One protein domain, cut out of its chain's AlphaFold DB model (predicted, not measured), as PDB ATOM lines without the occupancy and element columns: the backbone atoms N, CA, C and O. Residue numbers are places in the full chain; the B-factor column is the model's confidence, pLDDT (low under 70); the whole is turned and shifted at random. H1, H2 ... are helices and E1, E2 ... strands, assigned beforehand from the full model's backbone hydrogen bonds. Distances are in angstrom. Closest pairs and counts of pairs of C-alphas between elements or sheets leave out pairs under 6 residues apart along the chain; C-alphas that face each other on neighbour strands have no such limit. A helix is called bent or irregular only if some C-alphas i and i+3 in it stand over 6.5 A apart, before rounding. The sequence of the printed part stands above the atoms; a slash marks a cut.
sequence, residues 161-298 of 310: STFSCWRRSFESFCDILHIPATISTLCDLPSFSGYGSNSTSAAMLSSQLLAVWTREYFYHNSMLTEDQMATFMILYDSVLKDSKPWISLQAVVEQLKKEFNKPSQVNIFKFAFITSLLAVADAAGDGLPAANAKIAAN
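AT A GLANCE: This is residues 161 to 298 of the 310 residues of an uncharacterized protein of Rhizopus delemar (strain RA 99-880 / ATCC MYA-4621 / FGSC 9543 / NRRL 43880) (UniProt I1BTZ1). H2 stands in the middle, with H3 running back beside it and H4 making a V with it: the first residues of H2 and H4 come together, H6 crosses both near that end, and the two-stranded sheet E2 E3 lies at the open end. On the other side of H2 the chain is mostly loops, residues 170 to 201, with H1 and E1 before them and H7 reaching away from the helices to make one end of the long axis. The printed part has 138 residues, with seven named helices and three named strands in the order H1, E1, H2, E2, H3, H4, E3, H5, H6, H7. The class is mostly helix, and the sheet, in the order E2, E3, is antiparallel. The whole is compact, with a radius of gyration of the C-alphas of 15.3 A, and spans 47 by 37 by 23 A.

IN THESE COORDINATES: In the sheet, E2 is residues 223 to 225, with C-alpha 223 at (-31.078, -14.403, 2.763), and E3 is residues 265 to 267. H2, residues 202 to 219, is the longest helix by residues and runs 25.8 A from C-alpha 202 at (-22.475, -26.222, 21.989). H3 is residues 226 to 237, 14.1 A long, and H4 is residues 244 to 260, 25.6 A long. Both are irregular: C-alphas 228 and 231 of H3 are 7.5 A apart, and C-alphas 245 and 248 of H4 are 7.1 A apart. H5 is residues 268 to 274, 10.2 A, and H6 is residues 278 to 285, 10.0 A. H7, residues 288 to 298, runs 15.1 A to C-alpha 298 at (1.699, -21.934, 17.651). H1 is residues 161 to 164, and E1, residues 167 to 169, pairs with no named strand.

HOW THE PARTS SIT: E2 and E3 are antiparallel at 147 degrees, with N 224 and O 266 at 2.8 A and N 266 and O 224 at 2.8 A, both within hydrogen-bond range. The closest C-alphas of H2 and E2 are those of Glu 216 and Leu 224, 6.2 A; those of H4 and E3 are Glu 259 and Val 266, 6.5 A. H2 is the hub, touching four helices. It touches H3 with residues 205 to 212 alone, closest at the C-alphas of Leu 209 and Phe 232, 6.8 A, at a shallow tilt of 3 degrees, opposite ways. With residues 202 to 206 alone it touches H4, closest at the C-alphas of Ala 202 and Trp 246, 5.6 A, at 35.5 degrees, only just a steep tilt, the same way. H6 touches H2, closest at the C-alphas of Ala 203 and Ala 284, 4.0 A, and also H4, closest at those of Leu 249 and Val 280, 5.6 A. H1 touches H2, closest at the C-alphas of Thr 162 and Thr 214, 7.5 A. H4 and H5 are near each other, while H7 touches no helix and meets H6 only through their link. Every O i to N i+4 pair is within hydrogen-bond range in H2, H6 and H7; the counts are 6 of 8 in H3, 11 of 13 in H4 and 2 of 3 in H5, and H1 is too short for such a pair.

THE WHOLE: The two C-alphas farthest apart are those of Lys 262 and Ala 297, 47.4 A. The printed part has no cut. The link from E1 to H2, 32 residues, is long, and that from H3 to H4, 6 residues, is short. The mean pLDDT of the printed part is 84.5; residues 161 to 165, 218 and 263 are under 70.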
ATOM      1  N   SER A 161     -14.203 -12.566   6.741       34.03
ATOM      2  CA  SER A 161     -14.616 -11.579   5.736       34.03
ATOM      3  C   SER A 161     -15.207 -10.298   6.337       34.03
ATOM      4  O   SER A 161     -14.917  -9.232   5.800       34.03
ATOM      5  N   THR A 162     -15.930 -10.366   7.468       42.12
ATOM      6  CA  THR A 162     -16.499  -9.198   8.184       42.12
ATOM      7  C   THR A 162     -15.424  -8.212   8.599       42.12
ATOM      8  O   THR A 162     -15.625  -7.001   8.587       42.12
ATOM      9  N   PHE A 163     -14.266  -8.758   8.958       46.94
ATOM     10  CA  PHE A 163     -13.102  -7.989   9.336       46.94
ATOM     11  C   PHE A 163     -12.082  -7.902   8.214       46.94
ATOM     12  O   PHE A 163     -11.164  -7.128   8.347       46.94
ATOM     13  N   SER A 164     -12.179  -8.629   7.104       47.62
ATOM     14  CA  SER A 164     -11.098  -8.657   6.106       47.62
ATOM     15  C   SER A 164     -10.804  -7.291   5.480       47.62
ATOM     16  O   SER A 164      -9.677  -7.054   5.056       47.62
ATOM     17  N   CYS A 165     -11.774  -6.377   5.439       52.53
ATOM     18  CA  CYS A 165     -11.530  -4.988   5.053       52.53
ATOM     19  C   CYS A 165     -10.879  -4.167   6.175       52.53
ATOM     20  O   CYS A 165     -10.135  -3.248   5.872       52.53
ATOM     21  N   TRP A 166     -11.102  -4.517   7.443       71.88
ATOM     22  CA  TRP A 166     -10.715  -3.741   8.628       71.88
ATOM     23  C   TRP A 166      -9.656  -4.390   9.503       71.88
ATOM     24  O   TRP A 166      -9.173  -3.751  10.419       71.88
ATOM     25  N   ARG A 167      -9.272  -5.634   9.257       79.56
ATOM     26  CA  ARG A 167      -8.355  -6.440  10.048       79.56
ATOM     27  C   ARG A 167      -7.338  -7.068   9.124       79.56
ATOM     28  O   ARG A 167      -7.676  -7.673   8.106       79.56
ATOM     29  N   ARG A 168      -6.079  -6.947   9.517       86.00
ATOM     30  CA  ARG A 168      -4.945  -7.502   8.789       86.00
ATOM     31  C   ARG A 168      -4.036  -8.242   9.735       86.00
ATOM     32  O   ARG A 168      -3.763  -7.764  10.836       86.00
ATOM     33  N   SER A 169      -3.566  -9.388   9.265       90.31
ATOM     34  CA  SER A 169      -2.545 -10.193   9.917       90.31
ATOM     35  C   SER A 169      -1.270 -10.163   9.094       90.31
ATOM     36  O   SER A 169      -1.305 -10.051   7.869       90.31
ATOM     37  N   PHE A 170      -0.133 -10.209   9.775       92.56
ATOM     38  CA  PHE A 170       1.167 -10.255   9.134       92.56
ATOM     39  C   PHE A 170       1.246 -11.538   8.302       92.56
ATOM     40  O   PHE A 170       0.891 -12.599   8.804       92.56
ATOM     41  N   GLU A 171       1.695 -11.439   7.049       91.56
ATOM     42  CA  GLU A 171       1.653 -12.516   6.048       91.56
ATOM     43  C   GLU A 171       2.171 -13.859   6.580       91.56
ATOM     44  O   GLU A 171       1.488 -14.872   6.464       91.56
ATOM     45  N   SER A 172       3.307 -13.860   7.287       92.25
ATOM     46  CA  SER A 172       3.894 -15.072   7.879       92.25
ATOM     47  C   SER A 172       3.042 -15.732   8.975       92.25
ATOM     48  O   SER A 172       3.346 -16.840   9.405       92.25
ATOM     49  N   PHE A 173       1.989 -15.068   9.447       92.75
ATOM     50  CA  PHE A 173       1.034 -15.539  10.455       92.75
ATOM     51  C   PHE A 173      -0.413 -15.453   9.946       92.75
ATOM     52  O   PHE A 173      -1.349 -15.562  10.734       92.75
ATOM     53  N   CYS A 174      -0.616 -15.243   8.641       89.62
ATOM     54  CA  CYS A 174      -1.931 -15.049   8.042       89.62
ATOM     55  C   CYS A 174      -2.590 -16.386   7.652       89.62
ATOM     56  O   CYS A 174      -3.010 -16.580   6.514       89.62
ATOM     57  N   ASP A 175      -2.689 -17.312   8.605       89.31
ATOM     58  CA  ASP A 175      -3.449 -18.554   8.459       89.31
ATOM     59  C   ASP A 175      -4.250 -18.873   9.722       89.31
ATOM     60  O   ASP A 175      -4.022 -18.319  10.799       89.31
ATOM     61  N   ILE A 176      -5.193 -19.797   9.584       86.38
ATOM     62  CA  ILE A 176      -6.159 -20.138  10.627       86.38
ATOM     63  C   ILE A 176      -5.529 -20.595  11.955       86.38
ATOM     64  O   ILE A 176      -6.141 -20.446  13.009       86.38
ATOM     65  N   LEU A 177      -4.300 -21.115  11.939       91.69
ATOM     66  CA  LEU A 177      -3.623 -21.606  13.140       91.69
ATOM     67  C   LEU A 177      -2.825 -20.513  13.869       91.69
ATOM     68  O   LEU A 177      -2.304 -20.788  14.955       91.69
ATOM     69  N   HIS A 178      -2.718 -19.315  13.279       93.00
ATOM     70  CA  HIS A 178      -1.871 -18.203  13.736       93.00
ATOM     71  C   HIS A 178      -2.602 -16.850  13.805       93.00
ATOM     72  O   HIS A 178      -2.065 -15.890  14.357       93.00
ATOM     73  N   ILE A 179      -3.829 -16.756  13.293       89.12
ATOM     74  CA  ILE A 179      -4.710 -15.597  13.480       89.12
ATOM     75  C   ILE A 179      -5.590 -15.839  14.715       89.12
ATOM     76  O   ILE A 179      -6.052 -16.963  14.899       89.12
ATOM     77  N   PRO A 180      -5.876 -14.815  15.546       88.62
ATOM     78  CA  PRO A 180      -6.840 -14.932  16.638       88.62
ATOM     79  C   PRO A 180      -8.157 -15.578  16.200       88.62
ATOM     80  O   PRO A 180      -8.818 -15.102  15.274       88.62
ATOM     81  N   ALA A 181      -8.557 -16.631  16.908       88.00
ATOM     82  CA  ALA A 181      -9.861 -17.237  16.754       88.00
ATOM     83  C   ALA A 181     -10.941 -16.302  17.277       88.00
ATOM     84  O   ALA A 181     -10.759 -15.517  18.216       88.00
ATOM     85  N   THR A 182     -12.103 -16.440  16.670       84.19
ATOM     86  CA  THR A 182     -13.261 -15.615  16.922       84.19
ATOM     87  C   THR A 182     -14.514 -16.476  16.888       84.19
ATOM     88  O   THR A 182     -14.459 -17.621  16.444       84.19
ATOM     89  N   ILE A 183     -15.659 -15.966  17.337       82.81
ATOM     90  CA  ILE A 183     -16.845 -16.819  17.462       82.81
ATOM     91  C   ILE A 183     -17.375 -17.361  16.135       82.81
ATOM     92  O   ILE A 183     -18.212 -18.242  16.179       82.81
ATOM     93  N   SER A 184     -16.941 -16.875  14.972       82.06
ATOM     94  CA  SER A 184     -17.344 -17.452  13.678       82.06
ATOM     95  C   SER A 184     -16.198 -18.156  12.952       82.06
ATOM     96  O   SER A 184     -16.408 -18.639  11.851       82.06
ATOM     97  N   THR A 185     -15.000 -18.199  13.544       86.00
ATOM     98  CA  THR A 185     -13.848 -18.964  13.026       86.00
ATOM     99  C   THR A 185     -13.419 -20.085  13.955       86.00
ATOM    100  O   THR A 185     -12.594 -20.913  13.584       86.00
ATOM    101  N   LEU A 186     -13.957 -20.122  15.176       88.50
ATOM    102  CA  LEU A 186     -13.704 -21.189  16.134       88.50
ATOM    103  C   LEU A 186     -14.074 -22.551  15.526       88.50
ATOM    104  O   LEU A 186     -13.302 -23.495  15.671       88.50
ATOM    105  N   CYS A 187     -15.193 -22.630  14.794       89.38
ATOM    106  CA  CYS A 187     -15.635 -23.846  14.111       89.38
ATOM    107  C   CYS A 187     -14.671 -24.368  13.037       89.38
ATOM    108  O   CYS A 187     -14.705 -25.559  12.734       89.38
ATOM    109  N   ASP A 188     -13.813 -23.510  12.485       88.94
ATOM    110  CA  ASP A 188     -12.889 -23.872  11.409       88.94
ATOM    111  C   ASP A 188     -11.572 -24.466  11.951       88.94
ATOM    112  O   ASP A 188     -10.754 -24.993  11.194       88.94
ATOM    113  N   LEU A 189     -11.336 -24.380  13.267       88.81
ATOM    114  CA  LEU A 189     -10.121 -24.902  13.882       88.81
ATOM    115  C   LEU A 189     -10.105 -26.438  13.890       88.81
ATOM    116  O   LEU A 189     -11.140 -27.076  14.111       88.81
ATOM    117  N   PRO A 190      -8.918 -27.062  13.743       86.06
ATOM    118  CA  PRO A 190      -8.798 -28.512  13.785       86.06
ATOM    119  C   PRO A 190      -9.333 -29.095  15.097       86.06
ATOM    120  O   PRO A 190      -8.865 -28.778  16.197       86.06
ATOM    121  N   SER A 191     -10.296 -30.006  14.973       79.00
ATOM    122  CA  SER A 191     -10.831 -30.744  16.116       79.00
ATOM    123  C   SER A 191      -9.757 -31.629  16.754       79.00
ATOM    124  O   SER A 191      -8.808 -32.055  16.097       79.00
ATOM    125  N   PHE A 192      -9.889 -31.883  18.060       72.75
ATOM    126  CA  PHE A 192      -8.996 -32.759  18.840       72.75
ATOM    127  C   PHE A 192      -7.503 -32.374  18.839       72.75
ATOM    128  O   PHE A 192      -6.662 -33.152  19.270       72.75
ATOM    129  N   SER A 193      -7.167 -31.146  18.433       80.00
ATOM    130  CA  SER A 193      -5.779 -30.660  18.333       80.00
ATOM    131  C   SER A 193      -5.383 -29.700  19.468       80.00
ATOM    132  O   SER A 193      -4.472 -28.884  19.329       80.00
ATOM    133  N   GLY A 194      -6.085 -29.771  20.605       81.81
ATOM    134  CA  GLY A 194      -5.812 -28.947  21.790       81.81
ATOM    135  C   GLY A 194      -6.453 -27.551  21.794       81.81
ATOM    136  O   GLY A 194      -6.121 -26.753  22.661       81.81
ATOM    137  N   TYR A 195      -7.385 -27.254  20.881       85.31
ATOM    138  CA  TYR A 195      -8.121 -25.974  20.827       85.31
ATOM    139  C   TYR A 195      -9.319 -25.891  21.800       85.31
ATOM    140  O   TYR A 195     -10.070 -24.922  21.787       85.31
ATOM    141  N   GLY A 196      -9.495 -26.891  22.669       75.75
ATOM    142  CA  GLY A 196     -10.382 -26.824  23.838       75.75
ATOM    143  C   GLY A 196     -11.861 -27.159  23.624       75.75
ATOM    144  O   GLY A 196     -12.565 -27.330  24.612       75.75
ATOM    145  N   SER A 197     -12.351 -27.302  22.392       77.56
ATOM    146  CA  SER A 197     -13.724 -27.756  22.119       77.56
ATOM    147  C   SER A 197     -13.753 -28.890  21.094       77.56
ATOM    148  O   SER A 197     -12.996 -28.873  20.124       77.56
ATOM    149  N   ASN A 198     -14.614 -29.891  21.316       81.81
ATOM    150  CA  ASN A 198     -14.915 -30.912  20.307       81.81
ATOM    151  C   ASN A 198     -15.840 -30.316  19.231       81.81
ATOM    152  O   ASN A 198     -16.627 -29.424  19.535       81.81
ATOM    153  N   SER A 199     -15.766 -30.806  17.989       80.19
ATOM    154  CA  SER A 199     -16.579 -30.302  16.860       80.19
ATOM    155  C   SER A 199     -18.085 -30.292  17.131       80.19
ATOM    156  O   SER A 199     -18.821 -29.534  16.509       80.19
ATOM    157  N   THR A 200     -18.539 -31.128  18.059       84.19
ATOM    158  CA  THR A 200     -19.938 -31.301  18.442       84.19
ATOM    159  C   THR A 200     -20.324 -30.549  19.719       84.19
ATOM    160  O   THR A 200     -21.427 -30.751  20.221       84.19
ATOM    161  N   SER A 201     -19.466 -29.685  20.275       89.50
ATOM    162  CA  SER A 201     -19.826 -28.897  21.459       89.50
ATOM    163  C   SER A 201     -20.858 -27.831  21.109       89.50
ATOM    164  O   SER A 201     -20.921 -27.337  19.979       89.50
ATOM    165  N   ALA A 202     -21.603 -27.383  22.123       91.25
ATOM    166  CA  ALA A 202     -22.475 -26.222  21.989       91.25
ATOM    167  C   ALA A 202     -21.708 -24.983  21.489       91.25
ATOM    168  O   ALA A 202     -22.244 -24.233  20.680       91.25
ATOM    169  N   ALA A 203     -20.450 -24.789  21.906       90.44
ATOM    170  CA  ALA A 203     -19.614 -23.672  21.461       90.44
ATOM    171  C   ALA A 203     -19.239 -23.775  19.973       90.44
ATOM    172  O   ALA A 203     -19.349 -22.788  19.245       90.44
ATOM    173  N   MET A 204     -18.850 -24.965  19.500       90.88
ATOM    174  CA  MET A 204     -18.471 -25.191  18.100       90.88
ATOM    175  C   MET A 204     -19.671 -25.090  17.166       90.88
ATOM    176  O   MET A 204     -19.586 -24.410  16.147       90.88
ATOM    177  N   LEU A 205     -20.811 -25.679  17.534       92.69
ATOM    178  CA  LEU A 205     -22.026 -25.559  16.729       92.69
ATOM    179  C   LEU A 205     -22.613 -24.148  16.775       92.69
ATOM    180  O   LEU A 205     -23.068 -23.649  15.749       92.69
ATOM    181  N   SER A 206     -22.538 -23.459  17.917       91.88
ATOM    182  CA  SER A 206     -22.866 -22.029  17.968       91.88
ATOM    183  C   SER A 206     -21.959 -21.248  17.022       91.88
ATOM    184  O   SER A 206     -22.447 -20.444  16.238       91.88
ATOM    185  N   SER A 207     -20.655 -21.534  17.019       89.50
ATOM    186  CA  SER A 207     -19.720 -20.888  16.103       89.50
ATOM    187  C   SER A 207     -20.055 -21.144  14.635       89.50
ATOM    188  O   SER A 207     -20.096 -20.202  13.845       89.50
ATOM    189  N   GLN A 208     -20.386 -22.389  14.293       91.44
ATOM    190  CA  GLN A 208     -20.760 -22.789  12.941       91.44
ATOM    191  C   GLN A 208     -22.049 -22.104  12.470       91.44
ATOM    192  O   GLN A 208     -22.100 -21.620  11.340       91.44
ATOM    193  N   LEU A 209     -23.068 -22.005  13.331       91.00
ATOM    194  CA  LEU A 209     -24.298 -21.268  13.028       91.00
ATOM    195  C   LEU A 209     -23.983 -19.809  12.671       91.00
ATOM    196  O   LEU A 209     -24.410 -19.306  11.633       91.00
ATOM    197  N   LEU A 210     -23.182 -19.145  13.509       87.25
ATOM    198  CA  LEU A 210     -22.793 -17.748  13.311       87.25
ATOM    199  C   LEU A 210     -21.922 -17.576  12.056       87.25
ATOM    200  O   LEU A 210     -22.029 -16.554  11.376       87.25
ATOM    201  N   ALA A 211     -21.078 -18.557  11.726       84.69
ATOM    202  CA  ALA A 211     -20.262 -18.564  10.513       84.69
ATOM    203  C   ALA A 211     -21.120 -18.618   9.246       84.69
ATOM    204  O   ALA A 211     -20.945 -17.771   8.367       84.69
ATOM    205  N   VAL A 212     -22.094 -19.536   9.185       86.62
ATOM    206  CA  VAL A 212     -23.035 -19.626   8.055       86.62
ATOM    207  C   VAL A 212     -23.781 -18.308   7.888       86.62
ATOM    208  O   VAL A 212     -23.775 -17.724   6.811       86.62
ATOM    209  N   TRP A 213     -24.342 -17.777   8.971       84.94
ATOM    210  CA  TRP A 213     -25.091 -16.523   8.933       84.94
ATOM    211  C   TRP A 213     -24.270 -15.356   8.417       84.94
ATOM    212  O   TRP A 213     -24.743 -14.551   7.617       84.94
ATOM    213  N   THR A 214     -23.026 -15.268   8.871       76.50
ATOM    214  CA  THR A 214     -22.155 -14.185   8.448       76.50
ATOM    215  C   THR A 214     -21.788 -14.328   6.971       76.50
ATOM    216  O   THR A 214     -21.799 -13.337   6.246       76.50
ATOM    217  N   ARG A 215     -21.521 -15.548   6.493       77.69
ATOM    218  CA  ARG A 215     -21.286 -15.813   5.068       77.69
ATOM    219  C   ARG A 215     -22.493 -15.402   4.219       77.69
ATOM    220  O   ARG A 215     -22.323 -14.666   3.250       77.69
ATOM    221  N   GLU A 216     -23.698 -15.811   4.605       81.50
ATOM    222  CA  GLU A 216     -24.915 -15.502   3.845       81.50
ATOM    223  C   GLU A 216     -25.263 -14.009   3.854       81.50
ATOM    224  O   GLU A 216     -25.723 -13.461   2.851       81.50
ATOM    225  N   TYR A 217     -24.968 -13.315   4.955       75.88
ATOM    226  CA  TYR A 217     -25.067 -11.860   5.023       75.88
ATOM    227  C   TYR A 217     -24.205 -11.167   3.956       75.88
ATOM    228  O   TYR A 217     -24.700 -10.294   3.246       75.88
ATOM    229  N   PHE A 218     -22.940 -11.572   3.809       66.06
ATOM    230  CA  PHE A 218     -22.016 -10.907   2.886       66.06
ATOM    231  C   PHE A 218     -22.200 -11.299   1.423       66.06
ATOM    232  O   PHE A 218     -22.035 -10.452   0.549       66.06
ATOM    233  N   TYR A 219     -22.501 -12.567   1.151       71.62
ATOM    234  CA  TYR A 219     -22.429 -13.103  -0.211       71.62
ATOM    235  C   TYR A 219     -23.796 -13.399  -0.837       71.62
ATOM    236  O   TYR A 219     -23.874 -13.577  -2.050       71.62
ATOM    237  N   HIS A 220     -24.876 -13.416  -0.048       72.75
ATOM    238  CA  HIS A 220     -26.187 -13.899  -0.496       72.75
ATOM    239  C   HIS A 220     -27.344 -12.971  -0.088       72.75
ATOM    240  O   HIS A 220     -28.431 -13.420   0.272       72.75
ATOM    241  N   ASN A 221     -27.128 -11.652  -0.178       77.75
ATOM    242  CA  ASN A 221     -28.155 -10.618   0.033       77.75
ATOM    243  C   ASN A 221     -28.906 -10.737   1.374       77.75
ATOM    244  O   ASN A 221     -30.087 -10.391   1.463       77.75
ATOM    245  N   SER A 222     -28.240 -11.234   2.421       78.44
ATOM    246  CA  SER A 222     -28.835 -11.431   3.750       78.44
ATOM    247  C   SER A 222     -30.006 -12.421   3.792       78.44
ATOM    248  O   SER A 222     -30.851 -12.334   4.693       78.44
ATOM    249  N   MET A 223     -30.066 -13.349   2.835       85.12
ATOM    250  CA  MET A 223     -31.078 -14.403   2.763       85.12
ATOM    251  C   MET A 223     -30.441 -15.753   3.087       85.12
ATOM    252  O   MET A 223     -29.454 -16.148   2.474       85.12
ATOM    253  N   LEU A 224     -31.028 -16.456   4.050       88.62
ATOM    254  CA  LEU A 224     -30.610 -17.776   4.501       88.62
ATOM    255  C   LEU A 224     -31.593 -18.832   3.980       88.62
ATOM    256  O   LEU A 224     -32.802 -18.665   4.120       88.62
ATOM    257  N   THR A 225     -31.089 -19.917   3.408       91.00
ATOM    258  CA  THR A 225     -31.864 -21.057   2.883       91.00
ATOM    259  C   THR A 225     -31.635 -22.311   3.726       91.00
ATOM    260  O   THR A 225     -30.648 -22.404   4.462       91.00
ATOM    261  N   GLU A 226     -32.523 -23.297   3.593       89.88
ATOM    262  CA  GLU A 226     -32.327 -24.618   4.204       89.88
ATOM    263  C   GLU A 226     -31.054 -25.301   3.687       89.88
ATOM    264  O   GLU A 226     -30.275 -25.816   4.488       89.88
ATOM    265  N   ASP A 227     -30.786 -25.226   2.379       90.06
ATOM    266  CA  ASP A 227     -29.608 -25.841   1.754       90.06
ATOM    267  C   ASP A 227     -28.295 -25.303   2.341       90.06
ATOM    268  O   ASP A 227     -27.390 -26.070   2.674       90.06
ATOM    269  N   GLN A 228     -28.199 -23.985   2.552       90.06
ATOM    270  CA  GLN A 228     -27.029 -23.356   3.185       90.06
ATOM    271  C   GLN A 228     -26.834 -23.802   4.643       90.06
ATOM    272  O   GLN A 228     -25.705 -23.807   5.142       90.06
ATOM    273  N   MET A 229     -27.921 -24.178   5.318       91.12
ATOM    274  CA  MET A 229     -27.941 -24.641   6.705       91.12
ATOM    275  C   MET A 229     -27.833 -26.164   6.843       91.12
ATOM    276  O   MET A 229     -27.634 -26.645   7.960       91.12
ATOM    277  N   ALA A 230     -27.928 -26.930   5.752       91.44
ATOM    278  CA  ALA A 230     -28.076 -28.384   5.785       91.44
ATOM    279  C   ALA A 230     -26.959 -29.082   6.576       91.44
ATOM    280  O   ALA A 230     -27.232 -29.875   7.476       91.44
ATOM    281  N   THR A 231     -25.694 -28.734   6.314       90.88
ATOM    282  CA  THR A 231     -24.547 -29.309   7.040       90.88
ATOM    283  C   THR A 231     -24.609 -29.014   8.538       90.88
ATOM    284  O   THR A 231     -24.348 -29.902   9.349       90.88
ATOM    285  N   PHE A 232     -24.975 -27.786   8.913       93.19
ATOM    286  CA  PHE A 232     -25.152 -27.425  10.316       93.19
ATOM    287  C   PHE A 232     -26.294 -28.229  10.949       93.19
ATOM    288  O   PHE A 232     -26.116 -28.758  12.042       93.19
ATOM    289  N   MET A 233     -27.440 -28.353  10.272       94.00
ATOM    290  CA  MET A 233     -28.611 -29.059  10.804       94.00
ATOM    291  C   MET A 233     -28.329 -30.546  11.023       94.00
ATOM    292  O   MET A 233     -28.659 -31.066  12.083       94.00
ATOM    293  N   ILE A 234     -27.639 -31.207  10.086       92.88
ATOM    294  CA  ILE A 234     -27.220 -32.612  10.229       92.88
ATOM    295  C   ILE A 234     -26.359 -32.794  11.485       92.88
ATOM    296  O   ILE A 234     -26.624 -33.670  12.310       92.88
ATOM    297  N   LEU A 235     -25.336 -31.950  11.650       91.44
ATOM    298  CA  LEU A 235     -24.451 -32.006  12.813       91.44
ATOM    299  C   LEU A 235     -25.211 -31.704  14.103       91.44
ATOM    300  O   LEU A 235     -25.099 -32.457  15.065       91.44
ATOM    301  N   TYR A 236     -26.022 -30.650  14.113       93.44
ATOM    302  CA  TYR A 236     -26.858 -30.291  15.246       93.44
ATOM    303  C   TYR A 236     -27.780 -31.441  15.658       93.44
ATOM    304  O   TYR A 236     -27.810 -31.795  16.835       93.44
ATOM    305  N   ASP A 237     -28.499 -32.071  14.731       92.38
ATOM    306  CA  ASP A 237     -29.439 -33.149  15.043       92.38
ATOM    307  C   ASP A 237     -28.727 -34.436  15.514       92.38
ATOM    308  O   ASP A 237     -29.281 -35.157  16.340       92.38
ATOM    309  N   SER A 238     -27.469 -34.669  15.111       90.06
ATOM    310  CA  SER A 238     -26.656 -35.821  15.551       90.06
ATOM    311  C   SER A 238     -26.197 -35.793  17.019       90.06
ATOM    312  O   SER A 238     -25.720 -36.806  17.534       90.06
ATOM    313  N   VAL A 239     -26.309 -34.648  17.700       89.56
ATOM    314  CA  VAL A 239     -25.771 -34.456  19.054       89.56
ATOM    315  C   VAL A 239     -26.881 -34.536  20.103       89.56
ATOM    316  O   VAL A 239     -27.971 -33.978  19.924       89.56
ATOM    317  N   LEU A 240     -26.584 -35.196  21.229       83.94
ATOM    318  CA  LEU A 240     -27.424 -35.197  22.429       83.94
ATOM    319  C   LEU A 240     -27.304 -33.849  23.158       83.94
ATOM    320  O   LEU A 240     -26.207 -33.388  23.464       83.94
ATOM    321  N   LYS A 241     -28.448 -33.213  23.423       87.94
ATOM    322  CA  LYS A 241     -28.547 -31.830  23.925       87.94
ATOM    323  C   LYS A 241     -29.154 -31.818  25.324       87.94
ATOM    324  O   LYS A 241     -30.264 -31.339  25.530       87.94
ATOM    325  N   ASP A 242     -28.446 -32.421  26.267       77.81
ATOM    326  CA  ASP A 242     -28.916 -32.721  27.626       77.81
ATOM    327  C   ASP A 242     -28.417 -31.730  28.691       77.81
ATOM    328  O   ASP A 242     -28.712 -31.875  29.877       77.81
ATOM    329  N   SER A 243     -27.667 -30.707  28.282       80.94
ATOM    330  CA  SER A 243     -26.983 -29.797  29.198       80.94
ATOM    331  C   SER A 243     -27.294 -28.323  28.936       80.94
ATOM    332  O   SER A 243     -27.635 -27.896  27.834       80.94
ATOM    333  N   LYS A 244     -27.127 -27.514  29.989       82.50
ATOM    334  CA  LYS A 244     -27.387 -26.066  30.003       82.50
ATOM    335  C   LYS A 244     -26.766 -25.268  28.834       82.50
ATOM    336  O   LYS A 244     -27.446 -24.357  28.364       82.50
ATOM    337  N   PRO A 245     -25.546 -25.567  28.333       84.00
ATOM    338  CA  PRO A 245     -24.948 -24.827  27.213       84.00
ATOM    339  C   PRO A 245     -25.766 -24.866  25.912       84.00
ATOM    340  O   PRO A 245     -25.603 -23.995  25.062       84.00
ATOM    341  N   TRP A 246     -26.658 -25.849  25.754       89.88
ATOM    342  CA  TRP A 246     -27.463 -26.023  24.545       89.88
ATOM    343  C   TRP A 246     -28.718 -25.163  24.496       89.88
ATOM    344  O   TRP A 246     -29.205 -24.908  23.401       89.88
ATOM    345  N   ILE A 247     -29.224 -24.690  25.641       90.12
ATOM    346  CA  ILE A 247     -30.543 -24.041  25.750       90.12
ATOM    347  C   ILE A 247     -30.683 -22.887  24.751       90.12
ATOM    348  O   ILE A 247     -31.681 -22.775  24.042       90.12
ATOM    349  N   SER A 248     -29.664 -22.033  24.673       87.38
ATOM    350  CA  SER A 248     -29.675 -20.860  23.801       87.38
ATOM    351  C   SER A 248     -29.609 -21.229  22.323       87.38
ATOM    352  O   SER A 248     -30.345 -20.660  21.519       87.38
ATOM    353  N   LEU A 249     -28.776 -22.209  21.968       91.94
ATOM    354  CA  LEU A 249     -28.684 -22.703  20.597       91.94
ATOM    355  C   LEU A 249     -29.983 -23.410  20.182       91.94
ATOM    356  O   LEU A 249     -30.482 -23.164  19.090       91.94
ATOM    357  N   GLN A 250     -30.573 -24.211  21.073       93.56
ATOM    358  CA  GLN A 250     -31.855 -24.881  20.856       93.56
ATOM    359  C   GLN A 250     -32.968 -23.880  20.568       93.56
ATOM    360  O   GLN A 250     -33.665 -24.022  19.568       93.56
ATOM    361  N   ALA A 251     -33.100 -22.837  21.389       91.38
ATOM    362  CA  ALA A 251     -34.120 -21.814  21.187       91.38
ATOM    363  C   ALA A 251     -34.008 -21.143  19.805       91.38
ATOM    364  O   ALA A 251     -35.017 -20.965  19.121       91.38
ATOM    365  N   VAL A 252     -32.785 -20.815  19.370       91.75
ATOM    366  CA  VAL A 252     -32.546 -20.197  18.057       91.75
ATOM    367  C   VAL A 252     -32.828 -21.173  16.916       91.75
ATOM    368  O   VAL A 252     -33.491 -20.792  15.953       91.75
ATOM    369  N   VAL A 253     -32.377 -22.427  17.016       93.00
ATOM    370  CA  VAL A 253     -32.592 -23.435  15.966       93.00
ATOM    371  C   VAL A 253     -34.071 -23.787  15.819       93.00
ATOM    372  O   VAL A 253     -34.558 -23.866  14.695       93.00
ATOM    373  N   GLU A 254     -34.814 -23.931  16.916       92.38
ATOM    374  CA  GLU A 254     -36.258 -24.189  16.859       92.38
ATOM    375  C   GLU A 254     -37.024 -23.026  16.222       92.38
ATOM    376  O   GLU A 254     -37.937 -23.234  15.420       92.38
ATOM    377  N   GLN A 255     -36.638 -21.783  16.525       91.25
ATOM    378  CA  GLN A 255     -37.234 -20.624  15.869       91.25
ATOM    379  C   GLN A 255     -36.873 -20.572  14.380       91.25
ATOM    380  O   GLN A 255     -37.728 -20.257  13.555       91.25
ATOM    381  N   LEU A 256     -35.639 -20.927  14.022       90.81
ATOM    382  CA  LEU A 256     -35.197 -20.985  12.634       90.81
ATOM    383  C   LEU A 256     -35.964 -22.049  11.834       90.81
ATOM    384  O   LEU A 256     -36.463 -21.743  10.754       90.81
ATOM    385  N   LYS A 257     -36.154 -23.251  12.394       91.31
ATOM    386  CA  LYS A 257     -36.978 -24.319  11.800       91.31
ATOM    387  C   LYS A 257     -38.415 -23.842  11.534       91.31
ATOM    388  O   LYS A 257     -38.971 -24.112  10.475       91.31
ATOM    389  N   LYS A 258     -39.015 -23.071  12.452       90.62
ATOM    390  CA  LYS A 258     -40.356 -22.483  12.249       90.62
ATOM    391  C   LYS A 258     -40.403 -21.451  11.127       90.62
ATOM    392  O   LYS A 258     -41.432 -21.344  10.465       90.62
ATOM    393  N   GLU A 259     -39.350 -20.660  10.955       88.75
ATOM    394  CA  GLU A 259     -39.302 -19.662   9.885       88.75
ATOM    395  C   GLU A 259     -39.094 -20.310   8.517       88.75
ATOM    396  O   GLU A 259     -39.741 -19.885   7.568       88.75
ATOM    397  N   PHE A 260     -38.312 -21.387   8.415       88.81
ATOM    398  CA  PHE A 260     -38.188 -22.145   7.165       88.81
ATOM    399  C   PHE A 260     -39.507 -22.790   6.697       88.81
ATOM    400  O   PHE A 260     -39.754 -22.895   5.501       88.81
ATOM    401  N   ASN A 261     -40.429 -23.096   7.617       82.56
ATOM    402  CA  ASN A 261     -41.764 -23.602   7.269       82.56
ATOM    403  C   ASN A 261     -42.694 -22.564   6.599       82.56
ATOM    404  O   ASN A 261     -43.796 -22.927   6.185       82.56
ATOM    405  N   LYS A 262     -42.326 -21.273   6.555       73.19
ATOM    406  CA  LYS A 262     -43.178 -20.186   6.034       73.19
ATOM    407  C   LYS A 262     -42.723 -19.767   4.615       73.19
ATOM    408  O   LYS A 262     -43.390 -20.166   3.662       73.19
ATOM    409  N   PRO A 263     -41.639 -18.981   4.415       68.44
ATOM    410  CA  PRO A 263     -40.941 -18.879   3.133       68.44
ATOM    411  C   PRO A 263     -39.739 -19.837   3.053       68.44
ATOM    412  O   PRO A 263     -39.082 -20.102   4.052       68.44
ATOM    413  N   SER A 264     -39.348 -20.229   1.834       75.19
ATOM    414  CA  SER A 264     -38.124 -21.011   1.560       75.19
ATOM    415  C   SER A 264     -36.809 -20.268   1.869       75.19
ATOM    416  O   SER A 264     -35.721 -20.811   1.677       75.19
ATOM    417  N   GLN A 265     -36.894 -19.010   2.317       86.88
ATOM    418  CA  GLN A 265     -35.761 -18.152   2.642       86.88
ATOM    419  C   GLN A 265     -36.047 -17.293   3.874       86.88
ATOM    420  O   GLN A 265     -37.048 -16.577   3.934       86.88
ATOM    421  N   VAL A 266     -35.118 -17.285   4.822       87.44
ATOM    422  CA  VAL A 266     -35.165 -16.464   6.030       87.44
ATOM    423  C   VAL A 266     -34.317 -15.217   5.824       87.44
ATOM    424  O   VAL A 266     -33.112 -15.293   5.595       87.44
ATOM    425  N   ASN A 267     -34.934 -14.042   5.937       86.56
ATOM    426  CA  ASN A 267     -34.182 -12.793   5.966       86.56
ATOM    427  C   ASN A 267     -33.495 -12.637   7.332       86.56
ATOM    428  O   ASN A 267     -34.171 -12.516   8.358       86.56
ATOM    429  N   ILE A 268     -32.161 -12.598   7.331       82.44
ATOM    430  CA  ILE A 268     -31.337 -12.608   8.550       82.44
ATOM    431  C   ILE A 268     -31.662 -11.418   9.462       82.44
ATOM    432  O   ILE A 268     -31.750 -11.585  10.677       82.44
ATOM    433  N   PHE A 269     -31.916 -10.230   8.906       76.19
ATOM    434  CA  PHE A 269     -32.232  -9.041   9.703       76.19
ATOM    435  C   PHE A 269     -33.589  -9.133  10.389       76.19
ATOM    436  O   PHE A 269     -33.704  -8.828  11.575       76.19
ATOM    437  N   LYS A 270     -34.620  -9.576   9.660       80.88
ATOM    438  CA  LYS A 270     -35.951  -9.782  10.248       80.88
ATOM    439  C   LYS A 270     -35.896 -10.827  11.356       80.88
ATOM    440  O   LYS A 270     -36.509 -10.636  12.402       80.88
ATOM    441  N   PHE A 271     -35.129 -11.895  11.143       84.38
ATOM    442  CA  PHE A 271     -34.938 -12.924  12.151       84.38
ATOM    443  C   PHE A 271     -34.218 -12.377  13.389       84.38
ATOM    444  O   PHE A 271     -34.724 -12.531  14.499       84.38
ATOM    445  N   ALA A 272     -33.085 -11.691  13.208       78.38
ATOM    446  CA  ALA A 272     -32.287 -11.126  14.297       78.38
ATOM    447  C   ALA A 272     -33.037 -10.048  15.102       78.38
ATOM    448  O   ALA A 272     -32.763  -9.858  16.285       78.38
ATOM    449  N   PHE A 273     -34.012  -9.368  14.490       75.12
ATOM    450  CA  PHE A 273     -34.874  -8.408  15.184       75.12
ATOM    451  C   PHE A 273     -35.820  -9.076  16.195       75.12
ATOM    452  O   PHE A 273     -36.166  -8.480  17.211       75.12
ATOM    453  N   ILE A 274     -36.243 -10.311  15.918       79.06
ATOM    454  CA  ILE A 274     -37.204 -11.061  16.740       79.06
ATOM    455  C   ILE A 274     -36.476 -12.041  17.671       79.06
ATOM    456  O   ILE A 274     -36.952 -12.342  18.764       79.06
ATOM    457  N   THR A 275     -35.307 -12.522  17.251       80.62
ATOM    458  CA  THR A 275     -34.526 -13.544  17.947       80.62
ATOM    459  C   THR A 275     -33.120 -13.033  18.211       80.62
ATOM    460  O   THR A 275     -32.304 -12.910  17.299       80.62
ATOM    461  N   SER A 276     -32.822 -12.763  19.482       77.56
ATOM    462  CA  SER A 276     -31.480 -12.357  19.896       77.56
ATOM    463  C   SER A 276     -30.491 -13.514  19.776       77.56
ATOM    464  O   SER A 276     -30.741 -14.619  20.255       77.56
ATOM    465  N   LEU A 277     -29.331 -13.227  19.191       81.75
ATOM    466  CA  LEU A 277     -28.242 -14.188  18.998       81.75
ATOM    467  C   LEU A 277     -27.146 -14.042  20.047       81.75
ATOM    468  O   LEU A 277     -26.184 -14.804  20.027       81.75
ATOM    469  N   LEU A 278     -27.314 -13.111  20.992       78.19
ATOM    470  CA  LEU A 278     -26.343 -12.832  22.047       78.19
ATOM    471  C   LEU A 278     -25.936 -14.090  22.794       78.19
ATOM    472  O   LEU A 278     -24.756 -14.336  23.003       78.19
ATOM    473  N   ALA A 279     -26.913 -14.904  23.173       80.94
ATOM    474  CA  ALA A 279     -26.645 -16.088  23.968       80.94
ATOM    475  C   ALA A 279     -25.937 -17.195  23.159       80.94
ATOM    476  O   ALA A 279     -25.135 -17.941  23.712       80.94
ATOM    477  N   VAL A 280     -26.172 -17.268  21.843       85.62
ATOM    478  CA  VAL A 280     -25.422 -18.153  20.929       85.62
ATOM    479  C   VAL A 280     -23.993 -17.641  20.758       85.62
ATOM    480  O   VAL A 280     -23.034 -18.408  20.831       85.62
ATOM    481  N   ALA A 281     -23.837 -16.330  20.584       82.50
ATOM    482  CA  ALA A 281     -22.538 -15.688  20.494       82.50
ATOM    483  C   ALA A 281     -21.708 -15.861  21.772       82.50
ATOM    484  O   ALA A 281     -20.504 -16.097  21.703       82.50
ATOM    485  N   ASP A 282     -22.358 -15.802  22.930       82.38
ATOM    486  CA  ASP A 282     -21.749 -16.063  24.227       82.38
ATOM    487  C   ASP A 282     -21.284 -17.515  24.357       82.38
ATOM    488  O   ASP A 282     -20.138 -17.740  24.735       82.38
ATOM    489  N   ALA A 283     -22.121 -18.481  23.964       86.06
ATOM    490  CA  ALA A 283     -21.760 -19.897  23.983       86.06
ATOM    491  C   ALA A 283     -20.557 -20.204  23.074       86.06
ATOM    492  O   ALA A 283     -19.659 -20.949  23.459       86.06
ATOM    493  N   ALA A 284     -20.494 -19.603  21.881       87.19
ATOM    494  CA  ALA A 284     -19.311 -19.689  21.026       87.19
ATOM    495  C   ALA A 284     -18.095 -18.971  21.650       87.19
ATOM    496  O   ALA A 284     -16.963 -19.450  21.558       87.19
ATOM    497  N   GLY A 285     -18.328 -17.843  22.325       85.06
ATOM    498  CA  GLY A 285     -17.323 -17.070  23.051       85.06
ATOM    499  C   GLY A 285     -16.599 -17.860  24.142       85.06
ATOM    500  O   GLY A 285     -15.394 -17.673  24.320       85.06
ATOM    501  N   ASP A 286     -17.290 -18.781  24.814       84.88
ATOM    502  CA  ASP A 286     -16.722 -19.622  25.876       84.88
ATOM    503  C   ASP A 286     -15.602 -20.555  25.374       84.88
ATOM    504  O   ASP A 286     -14.706 -20.917  26.138       84.88
ATOM    505  N   GLY A 287     -15.596 -20.905  24.081       87.44
ATOM    506  CA  GLY A 287     -14.536 -21.713  23.465       87.44
ATOM    507  C   GLY A 287     -13.275 -20.924  23.089       87.44
ATOM    508  O   GLY A 287     -12.199 -21.506  22.921       87.44
ATOM    509  N   LEU A 288     -13.364 -19.592  22.984       87.31
ATOM    510  CA  LEU A 288     -12.263 -18.755  22.497       87.31
ATOM    511  C   LEU A 288     -11.012 -18.743  23.384       87.31
ATOM    512  O   LEU A 288      -9.922 -18.728  22.812       87.31
ATOM    513  N   PRO A 289     -11.089 -18.725  24.732       88.06
ATOM    514  CA  PRO A 289      -9.892 -18.669  25.567       88.06
ATOM    515  C   PRO A 289      -8.944 -19.848  25.328       88.06
ATOM    516  O   PRO A 289      -7.745 -19.640  25.146       88.06
ATOM    517  N   ALA A 290      -9.475 -21.073  25.265       90.25
ATOM    518  CA  ALA A 290      -8.670 -22.272  25.040       90.25
ATOM    519  C   ALA A 290      -8.102 -22.317  23.613       90.25
ATOM    520  O   ALA A 290      -6.909 -22.570  23.428       90.25
ATOM    521  N   ALA A 291      -8.923 -21.989  22.611       91.12
ATOM    522  CA  ALA A 291      -8.483 -21.912  21.224       91.12
ATOM    523  C   ALA A 291      -7.356 -20.884  21.037       91.12
ATOM    524  O   ALA A 291      -6.305 -21.198  20.480       91.12
ATOM    525  N   ASN A 292      -7.533 -19.674  21.572       91.56
ATOM    526  CA  ASN A 292      -6.539 -18.610  21.478       91.56
ATOM    527  C   ASN A 292      -5.276 -18.901  22.296       91.56
ATOM    528  O   ASN A 292      -4.191 -18.520  21.869       91.56
ATOM    529  N   ALA A 293      -5.362 -19.630  23.413       91.81
ATOM    530  CA  ALA A 293      -4.170 -20.101  24.118       91.81
ATOM    531  C   ALA A 293      -3.332 -21.055  23.244       91.81
ATOM    532  O   ALA A 293      -2.107 -20.928  23.181       91.81
ATOM    533  N   LYS A 294      -3.981 -21.967  22.506       94.38
ATOM    534  CA  LYS A 294      -3.296 -22.863  21.564       94.38
ATOM    535  C   LYS A 294      -2.704 -22.109  20.368       94.38
ATOM    536  O   LYS A 294      -1.560 -22.373  19.999       94.38
ATOM    537  N   ILE A 295      -3.432 -21.144  19.805       94.38
ATOM    538  CA  ILE A 295      -2.926 -20.262  18.736       94.38
ATOM    539  C   ILE A 295      -1.697 -19.491  19.223       94.38
ATOM    540  O   ILE A 295      -0.694 -19.438  18.519       94.38
ATOM    541  N   ALA A 296      -1.725 -18.952  20.444       94.50
ATOM    542  CA  ALA A 296      -0.583 -18.241  21.013       94.50
ATOM    543  C   ALA A 296       0.669 -19.128  21.087       94.50
ATOM    544  O   ALA A 296       1.755 -18.679  20.724       94.50
ATOM    545  N   ALA A 297       0.520 -20.399  21.474       95.00
ATOM    546  CA  ALA A 297       1.622 -21.359  21.464       95.00
ATOM    547  C   ALA A 297       2.166 -21.620  20.045       95.00
ATOM    548  O   ALA A 297       3.382 -21.652  19.854       95.00
ATOM    549  N   ASN A 298       1.289 -21.755  19.047       95.44
ATOM    550  CA  ASN A 298       1.699 -21.934  17.651       95.44
ATOM    551  C   ASN A 298       2.438 -20.701  17.106       95.44
ATOM    552  O   ASN A 298       3.466 -20.843  16.448       95.44
TER     553      ASN A 298